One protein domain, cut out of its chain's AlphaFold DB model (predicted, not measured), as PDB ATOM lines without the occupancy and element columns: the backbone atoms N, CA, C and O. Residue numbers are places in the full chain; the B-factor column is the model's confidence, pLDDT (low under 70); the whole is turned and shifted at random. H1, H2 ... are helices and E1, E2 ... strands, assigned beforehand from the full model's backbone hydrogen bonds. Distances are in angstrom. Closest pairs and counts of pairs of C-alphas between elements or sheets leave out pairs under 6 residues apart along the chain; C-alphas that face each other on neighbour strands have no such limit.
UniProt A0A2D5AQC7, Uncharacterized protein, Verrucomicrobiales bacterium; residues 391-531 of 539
ATOM      1  N   GLU A 391      24.413  51.245  32.526       94.94
ATOM      2  CA  GLU A 391      23.506  50.140  32.233       94.94
ATOM      3  C   GLU A 391      24.176  48.758  32.156       94.94
ATOM      4  O   GLU A 391      23.475  47.747  32.199       94.94
ATOM      5  N   ASP A 392      25.504  48.673  32.062       96.00
ATOM      6  CA  ASP A 392      26.224  47.394  31.998       96.00
ATOM      7  C   ASP A 392      26.351  46.716  33.377       96.00
ATOM      8  O   ASP A 392      26.761  45.555  33.462       96.00
ATOM      9  N   ILE A 393      26.015  47.428  34.459       95.25
ATOM     10  CA  ILE A 393      26.224  46.998  35.846       95.25
ATOM     11  C   ILE A 393      24.892  46.681  36.535       95.25
ATOM     12  O   ILE A 393      23.975  47.499  36.573       95.25
ATOM     13  N   VAL A 394      24.830  45.528  37.203       93.69
ATOM     14  CA  VAL A 394      23.888  45.275  38.305       93.69
ATOM     15  C   VAL A 394      24.634  45.413  39.624       93.69
ATOM     16  O   VAL A 394      25.643  44.749  39.831       93.69
ATOM     17  N   LEU A 395      24.118  46.219  40.552       91.06
ATOM     18  CA  LEU A 395      24.598  46.232  41.939       91.06
ATOM     19  C   LEU A 395      23.861  45.190  42.795       91.06
ATOM     20  O   LEU A 395      22.624  45.192  42.825       91.06
ATOM     21  N   GLY A 396      24.623  44.386  43.544       85.69
ATOM     22  CA  GLY A 396      24.147  43.532  44.634       85.69
ATOM     23  C   GLY A 396      24.785  43.865  45.989       85.69
ATOM     24  O   GLY A 396      25.871  44.437  46.059       85.69
ATOM     25  N   GLY A 397      24.106  43.472  47.071       79.88
ATOM     26  CA  GLY A 397      24.549  43.713  48.451       79.88
ATOM     27  C   GLY A 397      24.285  45.132  48.975       79.88
ATOM     28  O   GLY A 397      23.564  45.913  48.356       79.88
ATOM     29  N   GLY A 398      24.832  45.427  50.157       77.69
ATOM     30  CA  GLY A 398      24.876  46.756  50.781       77.69
ATOM     31  C   GLY A 398      26.294  47.330  50.825       77.69
ATOM     32  O   GLY A 398      27.121  46.989  49.983       77.69
ATOM     33  N   ARG A 399      26.594  48.204  51.802       74.56
ATOM     34  CA  ARG A 399      27.921  48.854  51.923       74.56
ATOM     35  C   ARG A 399      29.082  47.857  52.053       74.56
ATOM     36  O   ARG A 399      30.112  48.054  51.415       74.56
ATOM     37  N   ARG A 400      28.913  46.810  52.870       71.69
ATOM     38  CA  ARG A 400      29.956  45.809  53.178       71.69
ATOM     39  C   ARG A 400      29.534  44.366  52.967       71.69
ATOM     40  O   ARG A 400      30.388  43.527  52.717       71.69
ATOM     41  N   THR A 401      28.254  44.056  53.089       75.62
ATOM     42  CA  THR A 401      27.727  42.690  53.130       75.62
ATOM     43  C   THR A 401      26.928  42.382  51.870       75.62
ATOM     44  O   THR A 401      26.320  43.265  51.258       75.62
ATOM     45  N   MET A 402      26.888  41.109  51.479       84.94
ATOM     46  CA  MET A 402      25.851  40.613  50.581       84.94
ATOM     47  C   MET A 402      25.076  39.511  51.309       84.94
ATOM     48  O   MET A 402      25.662  38.466  51.582       84.94
ATOM     49  N   PRO A 403      23.792  39.729  51.652       76.88
ATOM     50  CA  PRO A 403      23.000  38.716  52.344       76.88
ATOM     51  C   PRO A 403      22.763  37.467  51.478       76.88
ATOM     52  O   PRO A 403      22.862  37.518  50.250       76.88
ATOM     53  N   GLY A 404      22.401  36.348  52.108       82.12
ATOM     54  CA  GLY A 404      22.181  35.074  51.411       82.12
ATOM     55  C   GLY A 404      23.485  34.388  50.980       82.12
ATOM     56  O   GLY A 404      24.561  34.709  51.480       82.12
ATOM     57  N   LYS A 405      23.401  33.404  50.075       88.69
ATOM     58  CA  LYS A 405      24.592  32.704  49.561       88.69
ATOM     59  C   LYS A 405      25.125  33.376  48.300       88.69
ATOM     60  O   LYS A 405      24.354  33.747  47.419       88.69
ATOM     61  N   ILE A 406      26.447  33.489  48.185       91.62
ATOM     62  CA  ILE A 406      27.129  34.077  47.023       91.62
ATOM     63  C   ILE A 406      26.681  33.435  45.701       91.62
ATOM     64  O   ILE A 406      26.388  34.160  44.756       91.62
ATOM     65  N   GLU A 407      26.535  32.108  45.652       93.19
ATOM     66  CA  GLU A 407      26.102  31.384  44.454       93.19
ATOM     67  C   GLU A 407      24.677  31.754  44.006       93.19
ATOM     68  O   GLU A 407      24.466  32.095  42.845       93.19
ATOM     69  N   GLU A 408      23.724  31.795  44.939       90.75
ATOM     70  CA  GLU A 408      22.315  32.134  44.682       90.75
ATOM     71  C   GLU A 408      22.173  33.583  44.194       90.75
ATOM     72  O   GLU A 408      21.355  33.885  43.325       90.75
ATOM     73  N   ASN A 409      23.016  34.477  44.717       90.56
ATOM     74  CA  ASN A 409      23.061  35.873  44.304       90.56
ATOM     75  C   ASN A 409      23.637  36.058  42.887       90.56
ATOM     76  O   ASN A 409      23.116  36.869  42.123       90.56
ATOM     77  N   ILE A 410      24.676  35.299  42.516       93.44
ATOM     78  CA  ILE A 410      25.272  35.343  41.169       93.44
ATOM     79  C   ILE A 410      24.310  34.753  40.131       93.44
ATOM     80  O   ILE A 410      24.056  35.387  39.109       93.44
ATOM     81  N   GLU A 411      23.713  33.590  40.412       91.06
ATOM     82  CA  GLU A 411      22.717  32.958  39.534       91.06
ATOM     83  C   GLU A 411      21.519  33.891  39.281       91.06
ATOM     84  O   GLU A 411      21.078  34.065  38.143       91.06
ATOM     85  N   ALA A 412      21.019  34.561  40.323       88.12
ATOM     86  CA  ALA A 412      19.917  35.507  40.190       88.12
ATOM     87  C   ALA A 412      20.317  36.833  39.507       88.12
ATOM     88  O   ALA A 412      19.462  37.471  38.884       88.12
ATOM     89  N   ALA A 413      21.591  37.237  39.570       91.19
ATOM     90  CA  ALA A 413      22.126  38.346  38.782       91.19
ATOM     91  C   ALA A 413      22.267  37.979  37.292       91.19
ATOM     92  O   ALA A 413      21.935  38.800  36.434       91.19
ATOM     93  N   ALA A 414      22.656  36.739  36.969       91.50
ATOM     94  CA  ALA A 414      22.750  36.240  35.593       91.50
ATOM     95  C   ALA A 414      21.408  36.326  34.844       91.50
ATOM     96  O   ALA A 414      21.365  36.737  33.685       91.50
ATOM     97  N   LEU A 415      20.289  36.057  35.532       90.06
ATOM     98  CA  LEU A 415      18.928  36.192  34.981       90.06
ATOM     99  C   LEU A 415      18.567  37.616  34.517       90.06
ATOM    100  O   LEU A 415      17.568  37.796  33.821       90.06
ATOM    101  N   ILE A 416      19.341  38.631  34.909       90.56
ATOM    102  CA  ILE A 416      19.139  40.027  34.507       90.56
ATOM    103  C   ILE A 416      19.813  40.317  33.150       90.56
ATOM    104  O   ILE A 416      19.407  41.244  32.451       90.56
ATOM    105  N   GLY A 417      20.817  39.525  32.751       91.56
ATOM    106  CA  GLY A 417      21.479  39.646  31.448       91.56
ATOM    107  C   GLY A 417      22.343  40.901  31.273       91.56
ATOM    108  O   GLY A 417      22.497  41.378  30.149       91.56
ATOM    109  N   ARG A 418      22.891  41.462  32.361       94.06
ATOM    110  CA  ARG A 418      23.933  42.503  32.296       94.06
ATOM    111  C   ARG A 418      25.322  41.858  32.428       94.06
ATOM    112  O   ARG A 418      25.438  40.883  33.167       94.06
ATOM    113  N   PRO A 419      26.361  42.374  31.746       95.69
ATOM    114  CA  PRO A 419      27.684  41.747  31.736       95.69
ATOM    115  C   PRO A 419      28.392  41.792  33.096       95.69
ATOM    116  O   PRO A 419      29.120  40.855  33.406       95.69
ATOM    117  N   TYR A 420      28.167  42.827  33.918       97.19
ATOM    118  CA  TYR A 420      28.848  42.974  35.209       97.19
ATOM    119  C   TYR A 420      27.893  42.886  36.399       97.19
ATOM    120  O   TYR A 420      26.881  43.592  36.466       97.19
ATOM    121  N   PHE A 421      28.279  42.100  37.403       96.31
ATOM    122  CA  PHE A 421      27.654  42.100  38.724       96.31
ATOM    123  C   PHE A 421      28.619  42.691  39.748       96.31
ATOM    124  O   PHE A 421      29.681  42.139  40.042       96.31
ATOM    125  N   MET A 422      28.262  43.864  40.263       96.56
ATOM    126  CA  MET A 422      29.075  44.612  41.205       96.56
ATOM    127  C   MET A 422      28.689  44.282  42.649       96.56
ATOM    128  O   MET A 422      27.524  44.404  43.031       96.56
ATOM    129  N   VAL A 423      29.686  43.889  43.445       95.31
ATOM    130  CA  VAL A 423      29.527  43.335  44.800       95.31
ATOM    131  C   VAL A 423      30.591  43.876  45.773       95.31
ATOM    132  O   VAL A 423      31.680  44.261  45.332       95.31
ATOM    133  N   PRO A 424      30.334  43.895  47.095       93.88
ATOM    134  CA  PRO A 424      31.344  44.260  48.090       93.88
ATOM    135  C   PRO A 424      32.565  43.329  48.042       93.88
ATOM    136  O   PRO A 424      32.431  42.121  47.863       93.88
ATOM    137  N   GLY A 425      33.773  43.858  48.245       93.81
ATOM    138  CA  GLY A 425      35.017  43.074  48.187       93.81
ATOM    139  C   GLY A 425      35.135  41.961  49.242       93.81
ATOM    140  O   GLY A 425      35.858  40.987  49.025       93.81
ATOM    141  N   SER A 426      34.393  42.076  50.345       89.75
ATOM    142  CA  SER A 426      34.270  41.085  51.426       89.75
ATOM    143  C   SER A 426      33.787  39.710  50.939       89.75
ATOM    144  O   SER A 426      34.302  38.684  51.390       89.75
ATOM    145  N   VAL A 427      32.879  39.669  49.949       93.56
ATOM    146  CA  VAL A 427      32.255  38.425  49.451       93.56
ATOM    147  C   VAL A 427      33.266  37.467  48.818       93.56
ATOM    148  O   VAL A 427      32.969  36.292  48.612       93.56
ATOM    149  N   ARG A 428      34.488  37.942  48.534       95.31
ATOM    150  CA  ARG A 428      35.608  37.132  48.045       95.31
ATOM    151  C   ARG A 428      35.857  35.896  48.910       95.31
ATOM    152  O   ARG A 428      36.164  34.845  48.357       95.31
ATOM    153  N   LYS A 429      35.741  35.999  50.240       93.50
ATOM    154  CA  LYS A 429      35.983  34.864  51.149       93.50
ATOM    155  C   LYS A 429      34.968  33.742  50.918       93.50
ATOM    156  O   LYS A 429      35.359  32.586  50.759       93.50
ATOM    157  N   ASP A 430      33.692  34.098  50.835       93.69
ATOM    158  CA  ASP A 430      32.600  33.142  50.642       93.69
ATOM    159  C   ASP A 430      32.583  32.595  49.212       93.69
ATOM    160  O   ASP A 430      32.383  31.396  49.014       93.69
ATOM    161  N   LEU A 431      32.909  33.435  48.220       97.19
ATOM    162  CA  LEU A 431      33.141  33.015  46.839       97.19
ATOM    163  C   LEU A 431      34.249  31.956  46.771       97.19
ATOM    164  O   LEU A 431      34.034  30.878  46.225       97.19
ATOM    165  N   MET A 432      35.413  32.214  47.372       97.75
ATOM    166  CA  MET A 432      36.518  31.251  47.401       97.75
ATOM    167  C   MET A 432      36.146  29.962  48.145       97.75
ATOM    168  O   MET A 432      36.491  28.874  47.687       97.75
ATOM    169  N   ALA A 433      35.386  30.045  49.241       95.81
ATOM    170  CA  ALA A 433      34.875  28.865  49.938       95.81
ATOM    171  C   ALA A 433      33.925  28.033  49.053       95.81
ATOM    172  O   ALA A 433      34.050  26.805  48.999       95.81
ATOM    173  N   TYR A 434      33.020  28.678  48.309       97.06
ATOM    174  CA  TYR A 434      32.154  28.019  47.329       97.06
ATOM    175  C   TYR A 434      32.962  27.356  46.203       97.06
ATOM    176  O   TYR A 434      32.747  26.174  45.901       97.06
ATOM    177  N   LEU A 435      33.908  28.090  45.607       97.69
ATOM    178  CA  LEU A 435      34.751  27.611  44.512       97.69
ATOM    179  C   LEU A 435      35.627  26.439  44.953       97.69
ATOM    180  O   LEU A 435      35.695  25.440  44.251       97.69
ATOM    181  N   ASN A 436      36.240  26.484  46.132       96.38
ATOM    182  CA  ASN A 436      37.049  25.371  46.634       96.38
ATOM    183  C   ASN A 436      36.205  24.130  46.968       96.38
ATOM    184  O   ASN A 436      36.652  23.004  46.753       96.38
ATOM    185  N   ARG A 437      34.963  24.318  47.438       96.56
ATOM    186  CA  ARG A 437      34.021  23.232  47.759       96.56
ATOM    187  C   ARG A 437      33.462  22.523  46.518       96.56
ATOM    188  O   ARG A 437      33.246  21.316  46.556       96.56
ATOM    189  N   THR A 438      33.184  23.259  45.441       96.69
ATOM    190  CA  THR A 438      32.484  22.747  44.239       96.69
ATOM    191  C   THR A 438      33.407  22.605  43.019       96.69
ATOM    192  O   THR A 438      33.258  21.717  42.170       96.69
ATOM    193  N   GLY A 439      34.388  23.498  42.918       96.44
ATOM    194  CA  GLY A 439      35.156  23.807  41.719       96.44
ATOM    195  C   GLY A 439      34.312  24.351  40.560       96.44
ATOM    196  O   GLY A 439      34.766  24.301  39.421       96.44
ATOM    197  N   ASN A 440      33.081  24.801  40.809       97.12
ATOM    198  CA  ASN A 440      32.226  25.386  39.782       97.12
ATOM    199  C   ASN A 440      32.749  26.787  39.428       97.12
ATOM    200  O   ASN A 440      32.390  27.759  40.081       97.12
ATOM    201  N   LEU A 441      33.659  26.866  38.454       97.56
ATOM    202  CA  LEU A 441      34.263  28.119  37.988       97.56
ATOM    203  C   LEU A 441      33.409  28.829  36.931       97.56
ATOM    204  O   LEU A 441      33.661  29.996  36.652       97.56
ATOM    205  N   ASP A 442      32.403  28.154  36.368       96.50
ATOM    206  CA  ASP A 442      31.522  28.702  35.334       96.50
ATOM    207  C   ASP A 442      30.757  29.947  35.835       96.50
ATOM    208  O   ASP A 442      30.546  30.892  35.078       96.50
ATOM    209  N   ILE A 443      30.462  30.019  37.144       95.88
ATOM    210  CA  ILE A 443      29.796  31.170  37.795       95.88
ATOM    211  C   ILE A 443      30.576  32.491  37.712       95.88
ATOM    212  O   ILE A 443      30.064  33.527  38.119       95.88
ATOM    213  N   LEU A 444      31.841  32.463  37.282       97.31
ATOM    214  CA  LEU A 444      32.690  33.651  37.227       97.31
ATOM    215  C   LEU A 444      32.542  34.432  35.916       97.31
ATOM    216  O   LEU A 444      33.047  35.552  35.846       97.31
ATOM    217  N   PHE A 445      31.909  33.854  34.893       95.31
ATOM    218  CA  PHE A 445      31.905  34.393  33.527       95.31
ATOM    219  C   PHE A 445      30.597  35.093  33.140       95.31
ATOM    220  O   PHE A 445      30.634  36.071  32.402       95.31
ATOM    221  N   GLU A 446      29.450  34.633  33.641       90.50
ATOM    222  CA  GLU A 446      28.138  35.195  33.299       90.50
ATOM    223  C   GLU A 446      27.278  35.349  34.569       90.50
ATOM    224  O   GLU A 446      26.617  34.388  34.975       90.50
ATOM    225  N   PRO A 447      27.252  36.530  35.222       95.62
ATOM    226  CA  PRO A 447      27.971  37.774  34.912       95.62
ATOM    227  C   PRO A 447      29.411  37.810  35.456       95.62
ATOM    228  O   PRO A 447      29.747  37.128  36.425       95.62
ATOM    229  N   GLU A 448      30.249  38.689  34.903       97.75
ATOM    230  CA  GLU A 448      31.588  38.952  35.437       97.75
ATOM    231  C   GLU A 448      31.507  39.785  36.732       97.75
ATOM    232  O   GLU A 448      30.817  40.805  36.820       97.75
ATOM    233  N   LEU A 449      32.216  39.349  37.776       97.88
ATOM    234  CA  LEU A 449      32.134  39.931  39.113       97.88
ATOM    235  C   LEU A 449      33.110  41.099  39.268       97.88
ATOM    236  O   LEU A 449      34.324  40.936  39.107       97.88
ATOM    237  N   ILE A 450      32.597  42.256  39.684       97.69
ATOM    238  CA  ILE A 450      33.381  43.467  39.949       97.69
ATOM    239  C   ILE A 450      33.286  43.823  41.436       97.69
ATOM    240  O   ILE A 450      32.209  44.098  41.958       97.69
ATOM    241  N   ALA A 451      34.421  43.873  42.130       96.75
ATOM    242  CA  ALA A 451      34.467  44.269  43.533       96.75
ATOM    243  C   ALA A 451      34.411  45.797  43.707       96.75
ATOM    244  O   ALA A 451      34.972  46.558  42.910       96.75
ATOM    245  N   PHE A 452      33.834  46.257  44.813       94.94
ATOM    246  CA  PHE A 452      34.121  47.577  45.380       94.94
ATOM    247  C   PHE A 452      34.557  47.458  46.839       94.94
ATOM    248  O   PHE A 452      34.125  46.556  47.555       94.94
ATOM    249  N   THR A 453      35.428  48.363  47.279       88.75
ATOM    250  CA  THR A 453      35.913  48.412  48.666       88.75
ATOM    251  C   THR A 453      35.367  49.591  49.450       88.75
ATOM    252  O   THR A 453      35.582  49.617  50.643       88.75
ATOM    253  N   VAL A 454      34.701  50.566  48.823       86.94
ATOM    254  CA  VAL A 454      34.035  51.698  49.496       86.94
ATOM    255  C   VAL A 454      32.800  52.125  48.701       86.94
ATOM    256  O   VAL A 454      32.764  51.968  47.477       86.94
ATOM    257  N   ALA A 455      31.792  52.688  49.373       86.81
ATOM    258  CA  ALA A 455      30.530  53.078  48.737       86.81
ATOM    259  C   ALA A 455      30.716  54.128  47.624       86.81
ATOM    260  O   ALA A 455      30.137  53.983  46.550       86.81
ATOM    261  N   SER A 456      31.585  55.125  47.825       87.94
ATOM    262  CA  SER A 456      31.909  56.152  46.818       87.94
ATOM    263  C   SER A 456      32.491  55.570  45.524       87.94
ATOM    264  O   SER A 456      32.176  56.040  44.435       87.94
ATOM    265  N   GLN A 457      33.275  54.490  45.617       91.38
ATOM    266  CA  GLN A 457      33.793  53.771  44.453       91.38
ATOM    267  C   GLN A 457      32.671  53.047  43.692       91.38
ATOM    268  O   GLN A 457      32.706  52.994  42.465       91.38
ATOM    269  N   ALA A 458      31.688  52.477  44.392       93.44
ATOM    270  CA  ALA A 458      30.526  51.852  43.762       93.44
ATOM    271  C   ALA A 458      29.617  52.892  43.082       93.44
ATOM    272  O   ALA A 458      29.138  52.650  41.977       93.44
ATOM    273  N   ILE A 459      29.428  54.053  43.714       92.75
ATOM    274  CA  ILE A 459      28.685  55.192  43.159       92.75
ATOM    275  C   ILE A 459      29.347  55.673  41.858       92.75
ATOM    276  O   ILE A 459      28.713  55.587  40.811       92.75
ATOM    277  N   ASP A 460      30.641  56.023  41.887       92.81
ATOM    278  CA  ASP A 460      31.412  56.460  40.706       92.81
ATOM    279  C   ASP A 460      31.331  55.467  39.534       92.81
ATOM    280  O   ASP A 460      31.184  55.863  38.378       92.81
ATOM    281  N   LYS A 461      31.382  54.162  39.825       94.94
ATOM    282  CA  LYS A 461      31.238  53.096  38.822       94.94
ATOM    283  C   LYS A 461      29.837  53.040  38.204       94.94
ATOM    284  O   LYS A 461      29.726  52.735  37.020       94.94
ATOM    285  N   MET A 462      28.787  53.315  38.981       94.88
ATOM    286  CA  MET A 462      27.399  53.352  38.497       94.88
ATOM    287  C   MET A 462      27.035  54.660  37.794       94.88
ATOM    288  O   MET A 462      26.101  54.644  37.000       94.88
ATOM    289  N   THR A 463      27.737  55.765  38.050       94.94
ATOM    290  CA  THR A 463      27.487  57.076  37.418       94.94
ATOM    291  C   THR A 463      28.516  57.443  36.339       94.94
ATOM    292  O   THR A 463      28.513  58.558  35.817       94.94
ATOM    293  N   SER A 464      29.375  56.491  35.956       94.44
ATOM    294  CA  SER A 464      30.373  56.635  34.889       94.44
ATOM    295  C   SER A 464      30.235  55.553  33.812       94.44
ATOM    296  O   SER A 464      29.908  54.408  34.133       94.44
ATOM    297  N   PRO A 465      30.572  55.847  32.540       95.62
ATOM    298  CA  PRO A 465      30.650  54.836  31.488       95.62
ATOM    299  C   PRO A 465      31.588  53.675  31.843       95.62
ATOM    300  O   PRO A 465      32.604  53.861  32.521       95.62
ATOM    301  N   THR A 466      31.287  52.486  31.320       95.62
ATOM    302  CA  THR A 466      32.083  51.271  31.538       95.62
ATOM    303  C   THR A 466      33.553  51.497  31.206       95.62
ATOM    304  O   THR A 466      33.931  51.912  30.106       95.62
ATOM    305  N   ARG A 467      34.409  51.235  32.198       93.31
ATOM    306  CA  ARG A 467      35.834  51.557  32.133       93.31
ATOM    307  C   ARG A 467      36.512  50.721  31.047       93.31
ATOM    308  O   ARG A 467      36.380  49.501  31.010       93.31
ATOM    309  N   THR A 468      37.334  51.357  30.213       95.81
ATOM    310  CA  THR A 468      38.069  50.677  29.121       95.81
ATOM    311  C   THR A 468      39.000  49.560  29.606       95.81
ATOM    312  O   THR A 468      39.320  48.652  28.842       95.81
ATOM    313  N   ALA A 469      39.420  49.603  30.874       94.88
ATOM    314  CA  ALA A 469      40.158  48.527  31.527       94.88
ATOM    315  C   ALA A 469      39.309  47.262  31.743       94.88
ATOM    316  O   ALA A 469      39.840  46.165  31.594       94.88
ATOM    317  N   TRP A 470      38.015  47.398  32.053       95.69
ATOM    318  CA  TRP A 470      37.102  46.263  32.218       95.69
ATOM    319  C   TRP A 470      36.712  45.651  30.881       95.69
ATOM    320  O   TRP A 470      36.726  44.437  30.767       95.69
ATOM    321  N   LEU A 471      36.475  46.462  29.843       97.12
ATOM    322  CA  LEU A 471      36.213  45.938  28.494       97.12
ATOM    323  C   LEU A 471      37.371  45.044  28.014       97.12
ATOM    324  O   LEU A 471      37.152  43.911  27.606       97.12
ATOM    325  N   LYS A 472      38.620  45.501  28.182       97.25
ATOM    326  CA  LYS A 472      39.825  44.709  27.867       97.25
ATOM    327  C   LYS A 472      40.029  43.500  28.783       97.25
ATOM    328  O   LYS A 472      40.585  42.492  28.350       97.25
ATOM    329  N   ALA A 473      39.628  43.607  30.051       96.75
ATOM    330  CA  ALA A 473      39.644  42.478  30.973       96.75
ATOM    331  C   ALA A 473      38.661  41.397  30.508       96.75
ATOM    332  O   ALA A 473      39.087  40.264  30.325       96.75
ATOM    333  N   SER A 474      37.420  41.785  30.206       96.75
ATOM    334  CA  SER A 474      36.331  40.927  29.721       96.75
ATOM    335  C   SER A 474      36.678  40.268  28.384       96.75
ATOM    336  O   SER A 474      36.462  39.075  28.210       96.75
ATOM    337  N   GLU A 475      37.308  40.996  27.448       97.19
ATOM    338  CA  GLU A 475      37.878  40.424  26.214       97.19
ATOM    339  C   GLU A 475      38.879  39.299  26.543       97.19
ATOM    340  O   GLU A 475      38.743  38.166  26.077       97.19
ATOM    341  N   SER A 476      39.859  39.582  27.408       96.75
ATOM    342  CA  SER A 476      40.875  38.604  27.808       96.75
ATOM    343  C   SER A 476      40.332  37.471  28.691       96.75
ATOM    344  O   SER A 476      40.975  36.422  28.763       96.75
ATOM    345  N   PHE A 477      39.214  37.674  29.388       95.06
ATOM    346  CA  PHE A 477      38.552  36.687  30.239       95.06
ATOM    347  C   PHE A 477      37.646  35.776  29.394       95.06
ATOM    348  O   PHE A 477      37.710  34.554  29.519       95.06
ATOM    349  N   SER A 478      36.948  36.343  28.408       95.50
ATOM    350  CA  SER A 478      36.218  35.620  27.358       95.50
ATOM    351  C   SER A 478      37.123  34.681  26.554       95.50
ATOM    352  O   SER A 478      36.713  33.570  26.226       95.50
ATOM    353  N   GLU A 479      38.377  35.060  26.272       96.88
ATOM    354  CA  GLU A 479      39.340  34.132  25.656       96.88
ATOM    355  C   GLU A 479      39.641  32.908  26.548       96.88
ATOM    356  O   GLU A 479      39.806  31.804  26.031       96.88
ATOM    357  N   ILE A 480      39.682  33.066  27.879       96.19
ATOM    358  CA  ILE A 480      39.862  31.939  28.817       96.19
ATOM    359  C   ILE A 480      38.621  31.034  28.792       96.19
ATOM    360  O   ILE A 480      38.754  29.809  28.821       96.19
ATOM    361  N   MET A 481      37.425  31.622  28.674       95.81
ATOM    362  CA  MET A 481      36.184  30.866  28.500       95.81
ATOM    363  C   MET A 481      36.166  30.085  27.176       95.81
ATOM    364  O   MET A 481      35.743  28.934  27.160       95.81
ATOM    365  N   GLN A 482      36.696  30.642  26.081       96.25
ATOM    366  CA  GLN A 482      36.835  29.923  24.802       96.25
ATOM    367  C   GLN A 482      37.845  28.771  24.880       96.25
ATOM    368  O   GLN A 482      37.599  27.693  24.338       96.25
ATOM    369  N   ASP A 483      38.965  28.941  25.587       95.38
ATOM    370  CA  ASP A 483      39.898  27.832  25.825       95.38
ATOM    371  C   ASP A 483      39.257  26.699  26.660       95.38
ATOM    372  O   ASP A 483      39.694  25.545  26.555       95.38
ATOM    373  N   SER A 484      38.182  26.980  27.420       95.25
ATOM    374  CA  SER A 484      37.458  25.966  28.208       95.25
ATOM    375  C   SER A 484      36.817  24.857  27.366       95.25
ATOM    376  O   SER A 484      36.701  23.720  27.828       95.25
ATOM    377  N   GLU A 485      36.525  25.130  26.087       95.38
ATOM    378  CA  GLU A 485      36.051  24.134  25.117       95.38
ATOM    379  C   GLU A 485      37.044  22.971  24.923       95.38
ATOM    380  O   GLU A 485      36.670  21.882  24.481       95.38
ATOM    381  N   ARG A 486      38.331  23.201  25.224       96.44
ATOM    382  CA  ARG A 486      39.433  22.243  25.027       96.44
ATOM    383  C   ARG A 486      39.948  21.636  26.328       96.44
ATOM    384  O   ARG A 486      40.534  20.555  26.297       96.44
ATOM    385  N   MET A 487      39.791  22.339  27.445       96.38
ATOM    386  CA  MET A 487      40.322  21.958  28.752       96.38
ATOM    387  C   MET A 487      39.388  22.480  29.850       96.38
ATOM    388  O   MET A 487      39.122  23.675  29.865       96.38
ATOM    389  N   PRO A 488      38.929  21.653  30.807       97.12
ATOM    390  CA  PRO A 488      38.037  22.117  31.869       97.12
ATOM    391  C   PRO A 488      38.593  23.344  32.607       97.12
ATOM    392  O   PRO A 488      39.788  23.389  32.906       97.12
ATOM    393  N   LEU A 489      37.734  24.299  32.986       97.56
ATOM    394  CA  LEU A 489      38.142  25.526  33.696       97.56
ATOM    395  C   LEU A 489      39.009  25.244  34.938       97.56
ATOM    396  O   LEU A 489      39.944  25.989  35.221       97.56
ATOM    397  N   LYS A 490      38.747  24.133  35.646       97.00
ATOM    398  CA  LYS A 490      39.549  23.669  36.795       97.00
ATOM    399  C   LYS A 490      41.015  23.433  36.431       97.00
ATOM    400  O   LYS A 490      41.898  23.700  37.243       97.00
ATOM    401  N   ASP A 491      41.268  22.906  35.238       97.12
ATOM    402  CA  ASP A 491      42.603  22.615  34.721       97.12
ATOM    403  C   ASP A 491      43.247  23.861  34.106       97.12
ATOM    404  O   ASP A 491      44.407  24.134  34.415       97.12
ATOM    405  N   LEU A 492      42.482  24.686  33.380       97.31
ATOM    406  CA  LEU A 492      42.941  25.993  32.889       97.31
ATOM    407  C   LEU A 492      43.367  26.928  34.020       97.31
ATOM    408  O   LEU A 492      44.420  27.549  33.927       97.31
ATOM    409  N   ALA A 493      42.624  26.987  35.128       97.31
ATOM    410  CA  ALA A 493      43.016  27.779  36.294       97.31
ATOM    411  C   ALA A 493      44.402  27.372  36.838       97.31
ATOM    412  O   ALA A 493      45.116  28.207  37.390       97.31
ATOM    413  N   LYS A 494      44.816  26.109  36.648       97.06
ATOM    414  CA  LYS A 494      46.148  25.596  37.009       97.06
ATOM    415  C   LYS A 494      47.189  25.725  35.887       97.06
ATOM    416  O   LYS A 494      48.339  25.359  36.137       97.06
ATOM    417  N   ASP A 495      46.869  26.242  34.700       97.62
ATOM    418  CA  ASP A 495      47.849  26.491  33.632       97.62
ATOM    419  C   ASP A 495      48.642  27.790  33.871       97.62
ATOM    420  O   ASP A 495      48.132  28.777  34.399       97.62
ATOM    421  N   THR A 496      49.931  27.796  33.518       97.12
ATOM    422  CA  THR A 496      50.819  28.936  33.809       97.12
ATOM    423  C   THR A 496      50.531  30.149  32.935       97.12
ATOM    424  O   THR A 496      50.586  31.264  33.442       97.12
ATOM    425  N   LYS A 497      50.152  29.962  31.668       97.69
ATOM    426  CA  LYS A 497      49.817  31.076  30.770       97.69
ATOM    427  C   LYS A 497      48.482  31.703  31.150       97.69
ATOM    428  O   LYS A 497      48.340  32.919  31.090       97.69
ATOM    429  N   ILE A 498      47.519  30.885  31.581       98.12
ATOM    430  CA  ILE A 498      46.244  31.374  32.119       98.12
ATOM    431  C   ILE A 498      46.483  32.172  33.409       98.12
ATOM    432  O   ILE A 498      45.959  33.272  33.547       98.12
ATOM    433  N   GLN A 499      47.339  31.690  34.314       98.25
ATOM    434  CA  GLN A 499      47.735  32.433  35.518       98.25
ATOM    435  C   GLN A 499      48.422  33.774  35.188       98.25
ATOM    436  O   GLN A 499      48.019  34.803  35.724       98.25
ATOM    437  N   GLU A 500      49.385  33.797  34.260       98.00
ATOM    438  CA  GLU A 500      50.033  35.033  33.776       98.00
ATOM    439  C   GLU A 500      49.023  36.017  33.151       98.00
ATOM    440  O   GLU A 500      49.099  37.226  33.372       98.00
ATOM    441  N   ARG A 501      48.038  35.505  32.398       98.19
ATOM    442  CA  ARG A 501      46.952  36.292  31.794       98.19
ATOM    443  C   ARG A 501      46.013  36.888  32.846       98.19
ATOM    444  O   ARG A 501      45.688  38.069  32.762       98.19
ATOM    445  N   LEU A 502      45.627  36.115  33.858       98.38
ATOM    446  CA  LEU A 502      44.818  36.592  34.985       98.38
ATOM    447  C   LEU A 502      45.568  37.656  35.809       98.38
ATOM    448  O   LEU A 502      44.981  38.666  36.195       98.38
ATOM    449  N   GLU A 503      46.878  37.500  36.019       98.44
ATOM    450  CA  GLU A 503      47.718  38.535  36.644       98.44
ATOM    451  C   GLU A 503      47.813  39.808  35.786       98.44
ATOM    452  O   GLU A 503      47.772  40.917  36.325       98.44
ATOM    453  N   ALA A 504      47.875  39.676  34.457       98.06
ATOM    454  CA  ALA A 504      47.840  40.815  33.542       98.06
ATOM    455  C   ALA A 504      46.493  41.564  33.589       98.06
ATOM    456  O   ALA A 504      46.505  42.795  33.643       98.06
ATOM    457  N   ILE A 505      45.362  40.846  33.654       98.06
ATOM    458  CA  ILE A 505      44.027  41.434  33.863       98.06
ATOM    459  C   ILE A 505      44.005  42.248  35.163       98.06
ATOM    460  O   ILE A 505      43.659  43.427  35.145       98.06
ATOM    461  N   LEU A 506      44.435  41.663  36.285       98.12
ATOM    462  CA  LEU A 506      44.400  42.328  37.596       98.12
ATOM    463  C   LEU A 506      45.363  43.516  37.708       98.12
ATOM    464  O   LEU A 506      45.161  44.394  38.546       98.12
ATOM    465  N   LYS A 507      46.390  43.585  36.855       97.75
ATOM    466  CA  LYS A 507      47.266  44.757  36.752       97.75
ATOM    467  C   LYS A 507      46.552  45.971  36.143       97.75
ATOM    468  O   LYS A 507      46.920  47.098  36.469       97.75
ATOM    469  N   THR A 508      45.563  45.768  35.267       97.00
ATOM    470  CA  THR A 508      44.789  46.856  34.634       97.00
ATOM    471  C   THR A 508      43.411  47.068  35.258       97.00
ATOM    472  O   THR A 508      42.941  48.201  35.302       97.00
ATOM    473  N   ALA A 509      42.785  46.004  35.758       97.31
ATOM    474  CA  ALA A 509      41.493  45.986  36.433       97.31
ATOM    475  C   ALA A 509      41.643  45.287  37.805       97.31
ATOM    476  O   ALA A 509      41.270  44.123  37.961       97.31
ATOM    477  N   PRO A 510      42.239  45.946  38.818       97.12
ATOM    478  CA  PRO A 510      42.515  45.322  40.120       97.12
ATOM    479  C   PRO A 510      41.246  44.939  40.897       97.12
ATOM    480  O   PRO A 510      41.307  44.121  41.818       97.12
ATOM    481  N   ASP A 511      40.107  45.513  40.520       97.12
ATOM    482  CA  ASP A 511      38.768  45.272  41.047       97.12
ATOM    483  C   ASP A 511      38.012  44.124  40.346       97.12
ATOM    484  O   ASP A 511      36.874  43.835  40.710       97.12
ATOM    485  N   HIS A 512      38.637  43.436  39.388       97.94
ATOM    486  CA  HIS A 512      38.047  42.319  38.648       97.94
ATOM    487  C   HIS A 512      37.987  41.036  39.501       97.94
ATOM    488  O   HIS A 512      38.912  40.214  39.508       97.94
ATOM    489  N   LEU A 513      36.907  40.868  40.268       98.00
ATOM    490  CA  LEU A 513      36.773  39.803  41.263       98.00
ATOM    491  C   LEU A 513      36.758  38.408  40.623       98.00
ATOM    492  O   LEU A 513      37.410  37.516  41.160       98.00
ATOM    493  N   SER A 514      36.129  38.230  39.457       98.44
ATOM    494  CA  SER A 514      36.147  36.946  38.732       98.44
ATOM    495  C   SER A 514      37.559  36.474  38.387       98.44
ATOM    496  O   SER A 514      37.929  35.329  38.650       98.44
ATOM    497  N   ALA A 515      38.394  37.383  37.871       98.44
ATOM    498  CA  ALA A 515      39.771  37.059  37.501       98.44
ATOM    499  C   ALA A 515      40.632  36.776  38.743       98.44
ATOM    500  O   ALA A 515      41.457  35.862  38.739       98.44
ATOM    501  N   ARG A 516      40.396  37.518  39.832       98.56
ATOM    502  CA  ARG A 516      41.043  37.305  41.132       98.56
ATOM    503  C   ARG A 516      40.693  35.945  41.732       98.56
ATOM    504  O   ARG A 516      41.597  35.223  42.143       98.56
ATOM    505  N   ALA A 517      39.414  35.577  41.738       98.38
ATOM    506  CA  ALA A 517      38.943  34.309  42.280       98.38
ATOM    507  C   ALA A 517      39.482  33.109  41.479       98.38
ATOM    508  O   ALA A 517      40.008  32.161  42.062       98.38
ATOM    509  N   MET A 518      39.457  33.181  40.141       98.50
ATOM    510  CA  MET A 518      40.030  32.135  39.283       98.50
ATOM    511  C   MET A 518      41.553  31.993  39.470       98.50
ATOM    512  O   MET A 518      42.072  30.874  39.514       98.50
ATOM    513  N   LEU A 519      42.272  33.115  39.623       98.50
ATOM    514  CA  LEU A 519      43.714  33.117  39.879       98.50
ATOM    515  C   LEU A 519      44.038  32.413  41.203       98.50
ATOM    516  O   LEU A 519      44.909  31.542  41.244       98.50
ATOM    517  N   GLU A 520      43.337  32.788  42.271       98.31
ATOM    518  CA  GLU A 520      43.543  32.269  43.626       98.31
ATOM    519  C   GLU A 520      43.202  30.777  43.716       98.31
ATOM    520  O   GLU A 520      44.037  30.001  44.185       98.31
ATOM    521  N   TYR A 521      42.076  30.350  43.134       98.25
ATOM    522  CA  TYR A 521      41.695  28.937  43.027       98.25
ATOM    523  C   TYR A 521      42.798  28.098  42.364       98.25
ATOM    524  O   TYR A 521      43.193  27.044  42.867       98.25
ATOM    525  N   GLY A 522      43.363  28.591  41.256       97.69
ATOM    526  CA  GLY A 522      44.465  27.923  40.565       97.69
ATOM    527  C   GLY A 522      45.747  27.804  41.397       97.69
ATOM    528  O   GLY A 522      46.429  26.775  41.340       97.69
ATOM    529  N   LYS A 523      46.069  28.823  42.205       97.38
ATOM    530  CA  LYS A 523      47.243  28.822  43.099       97.38
ATOM    531  C   LYS A 523      47.070  27.843  44.257       97.38
ATOM    532  O   LYS A 523      47.979  27.055  44.517       97.38
ATOM    533  N   GLU A 524      45.906  27.838  44.899       95.50
ATOM    534  CA  GLU A 524      45.586  26.913  45.993       95.50
ATOM    535  C   GLU A 524      45.527  25.457  45.505       95.50
ATOM    536  O   GLU A 524      46.131  24.570  46.111       95.50
ATOM    537  N   ALA A 525      44.902  25.205  44.351       92.38
ATOM    538  CA  ALA A 525      44.839  23.871  43.757       92.38
ATOM    539  C   ALA A 525      46.234  23.303  43.427       92.38
ATOM    540  O   ALA A 525      46.493  22.125  43.684       92.38
ATOM    541  N   ARG A 526      47.162  24.129  42.914       92.38
ATOM    542  CA  ARG A 526      48.570  23.737  42.700       92.38
ATOM    543  C   ARG A 526      49.301  23.445  44.011       92.38
ATOM    544  O   ARG A 526      50.027  22.456  44.085       92.38
ATOM    545  N   ALA A 527      49.117  24.286  45.031       91.75
ATOM    546  CA  ALA A 527      49.751  24.095  46.335       91.75
ATOM    547  C   ALA A 527      49.343  22.747  46.954       91.75
ATOM    548  O   ALA A 527      50.205  21.981  47.378       91.75
ATOM    549  N   ASN A 528      48.053  22.408  46.896       89.25
ATOM    550  CA  ASN A 528      47.529  21.138  47.400       89.25
ATOM    551  C   ASN A 528      48.059  19.918  46.620       89.25
ATOM    552  O   ASN A 528      48.329  18.880  47.221       89.25
ATOM    553  N   GLN A 529      48.282  20.032  45.304       83.75
ATOM    554  CA  GLN A 529      48.901  18.959  44.508       83.75
ATOM    555  C   GLN A 529      50.371  18.700  44.882       83.75
ATOM    556  O   GLN A 529      50.815  17.554  44.840       83.75
ATOM    557  N   GLY A 530      51.114  19.734  45.291       75.94
ATOM    558  CA  GLY A 530      52.501  19.606  45.757       75.94
ATOM    559  C   GLY A 530      52.661  18.972  47.146       75.94
ATOM    560  O   GLY A 530      53.782  18.662  47.538       75.94
ATOM    561  N   VAL A 531      51.559  18.781  47.885       70.12
ATOM    562  CA  VAL A 531      51.531  18.238  49.257       70.12
ATOM    563  C   VAL A 531      50.991  16.797  49.293       70.12
ATOM    564  O   VAL A 531      50.821  16.228  50.367       70.12
TER     565      VAL A 531
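This is residues 391 to 531 of the 539 residues of an uncharacterized protein of Verrucomicrobiales bacterium (UniProt A0A2D5AQC7). A small sheet of three parallel strands, E1, E2 and E3, sits between H1 over one face and H3 over the other. Beyond E3, the helices H2, H7, H6 and H4 follow one another in an arc, each touching the next, with the short H5 at the end of H4 that is far from the sheet. The printed part has 141 residues, with seven named helices and three named strands in the order E1, H1, E2, H2, E3, H3, H4, H5, H6, H7; the sheet's order is E1, E2, E3, and the class is mostly helix. The whole is compact, with a radius of gyration of the C-alphas of 14.4 A, and spans 43 by 31 by 25 A.

E1, residues 393 to 395, is an edge strand, parallel at 30 degrees to the inner strand E2, residues 420 to 424; N 394 and O 420 are within hydrogen-bond range at 2.9 A. Between them in the chain comes H1, residues 406 to 414, which lies over E2 at a height over the sheet of 9.9 A and runs along the strands, at 27 degrees to E2 on the local plane. Its closest pair with E2 is the C-alphas of Ala 413 and Phe 421, 6.7 A apart. H2, residues 425 to 438, only grazes the sheet with residues 425 to 428; it touches H1 about perpendicular, at 81 degrees, closest at the C-alphas of Ile 406 and Leu 431, 6.1 A. E3, residues 448 to 452, is the other edge strand, parallel to E2 at 34 degrees, with N 421 and O 448 at 2.9 A and N 452 and O 423 at 3.0 A. E1, H1, E2 and E2, H2, E3 are strand-helix-strand units, two parallel neighbour strands with a helix between, and both crossovers are right-handed. H3, residues 455 to 462, lies over E2 on the opposite face from H1, at a height over the sheet of 9.1 A. H4, residues 468 to 483, is on the sheet, closest to E3 at the C-alphas of Glu 448 and Ser 474, 7.7 A. With its residues 480 to 483 alone, H4 only just touches H5, residues 489 to 492, with 3 pairs of C-alphas within 8 A; the closest are those of Met 481 and Leu 489, 7.7 A. H6, residues 496 to 508, touches H4 at a shallow tilt of 15 degrees, opposite ways, closest at the C-alphas of Ala 473 and Ile 505, 5.4 A. H7, residues 513 to 529, forms a helical hairpin with H6 at a shallow tilt of 33 degrees, only just short of steep; the C-alphas of Leu 502 and Ala 515 are closest, 5.7 A. H7 touches H2 at a steep tilt of 45 degrees, the same way, closest at the C-alphas of Met 432 and Ala 517, 6.4 A, and it only grazes the sheet with residues 513 to 517. H2 and H4 are apart. Every O i to N i+4 pair is within hydrogen-bond range in H1, H3 and H7; H2 has 8 of 10, H4 11 of 12 and H6 8 of 9, while H5 is too short for such a pair.

E1 begins at C-alpha 393, (26.224, 46.998, 35.846). E2 and E3 measure 13.2 A and 13.4 A from first to last C-alpha. H2 measures 20.9 A, H4 23.2 A, H6 18.9 A and H7 24.3 A. H7 ends at C-alpha 529, (48.901, 18.959, 44.508).

The C-alphas of Thr 463 and Val 531 are the two farthest apart, 47.2 A. The printed part has no cut and no long link. Its mean pLDDT is 93.9, and no printed residue is under 70.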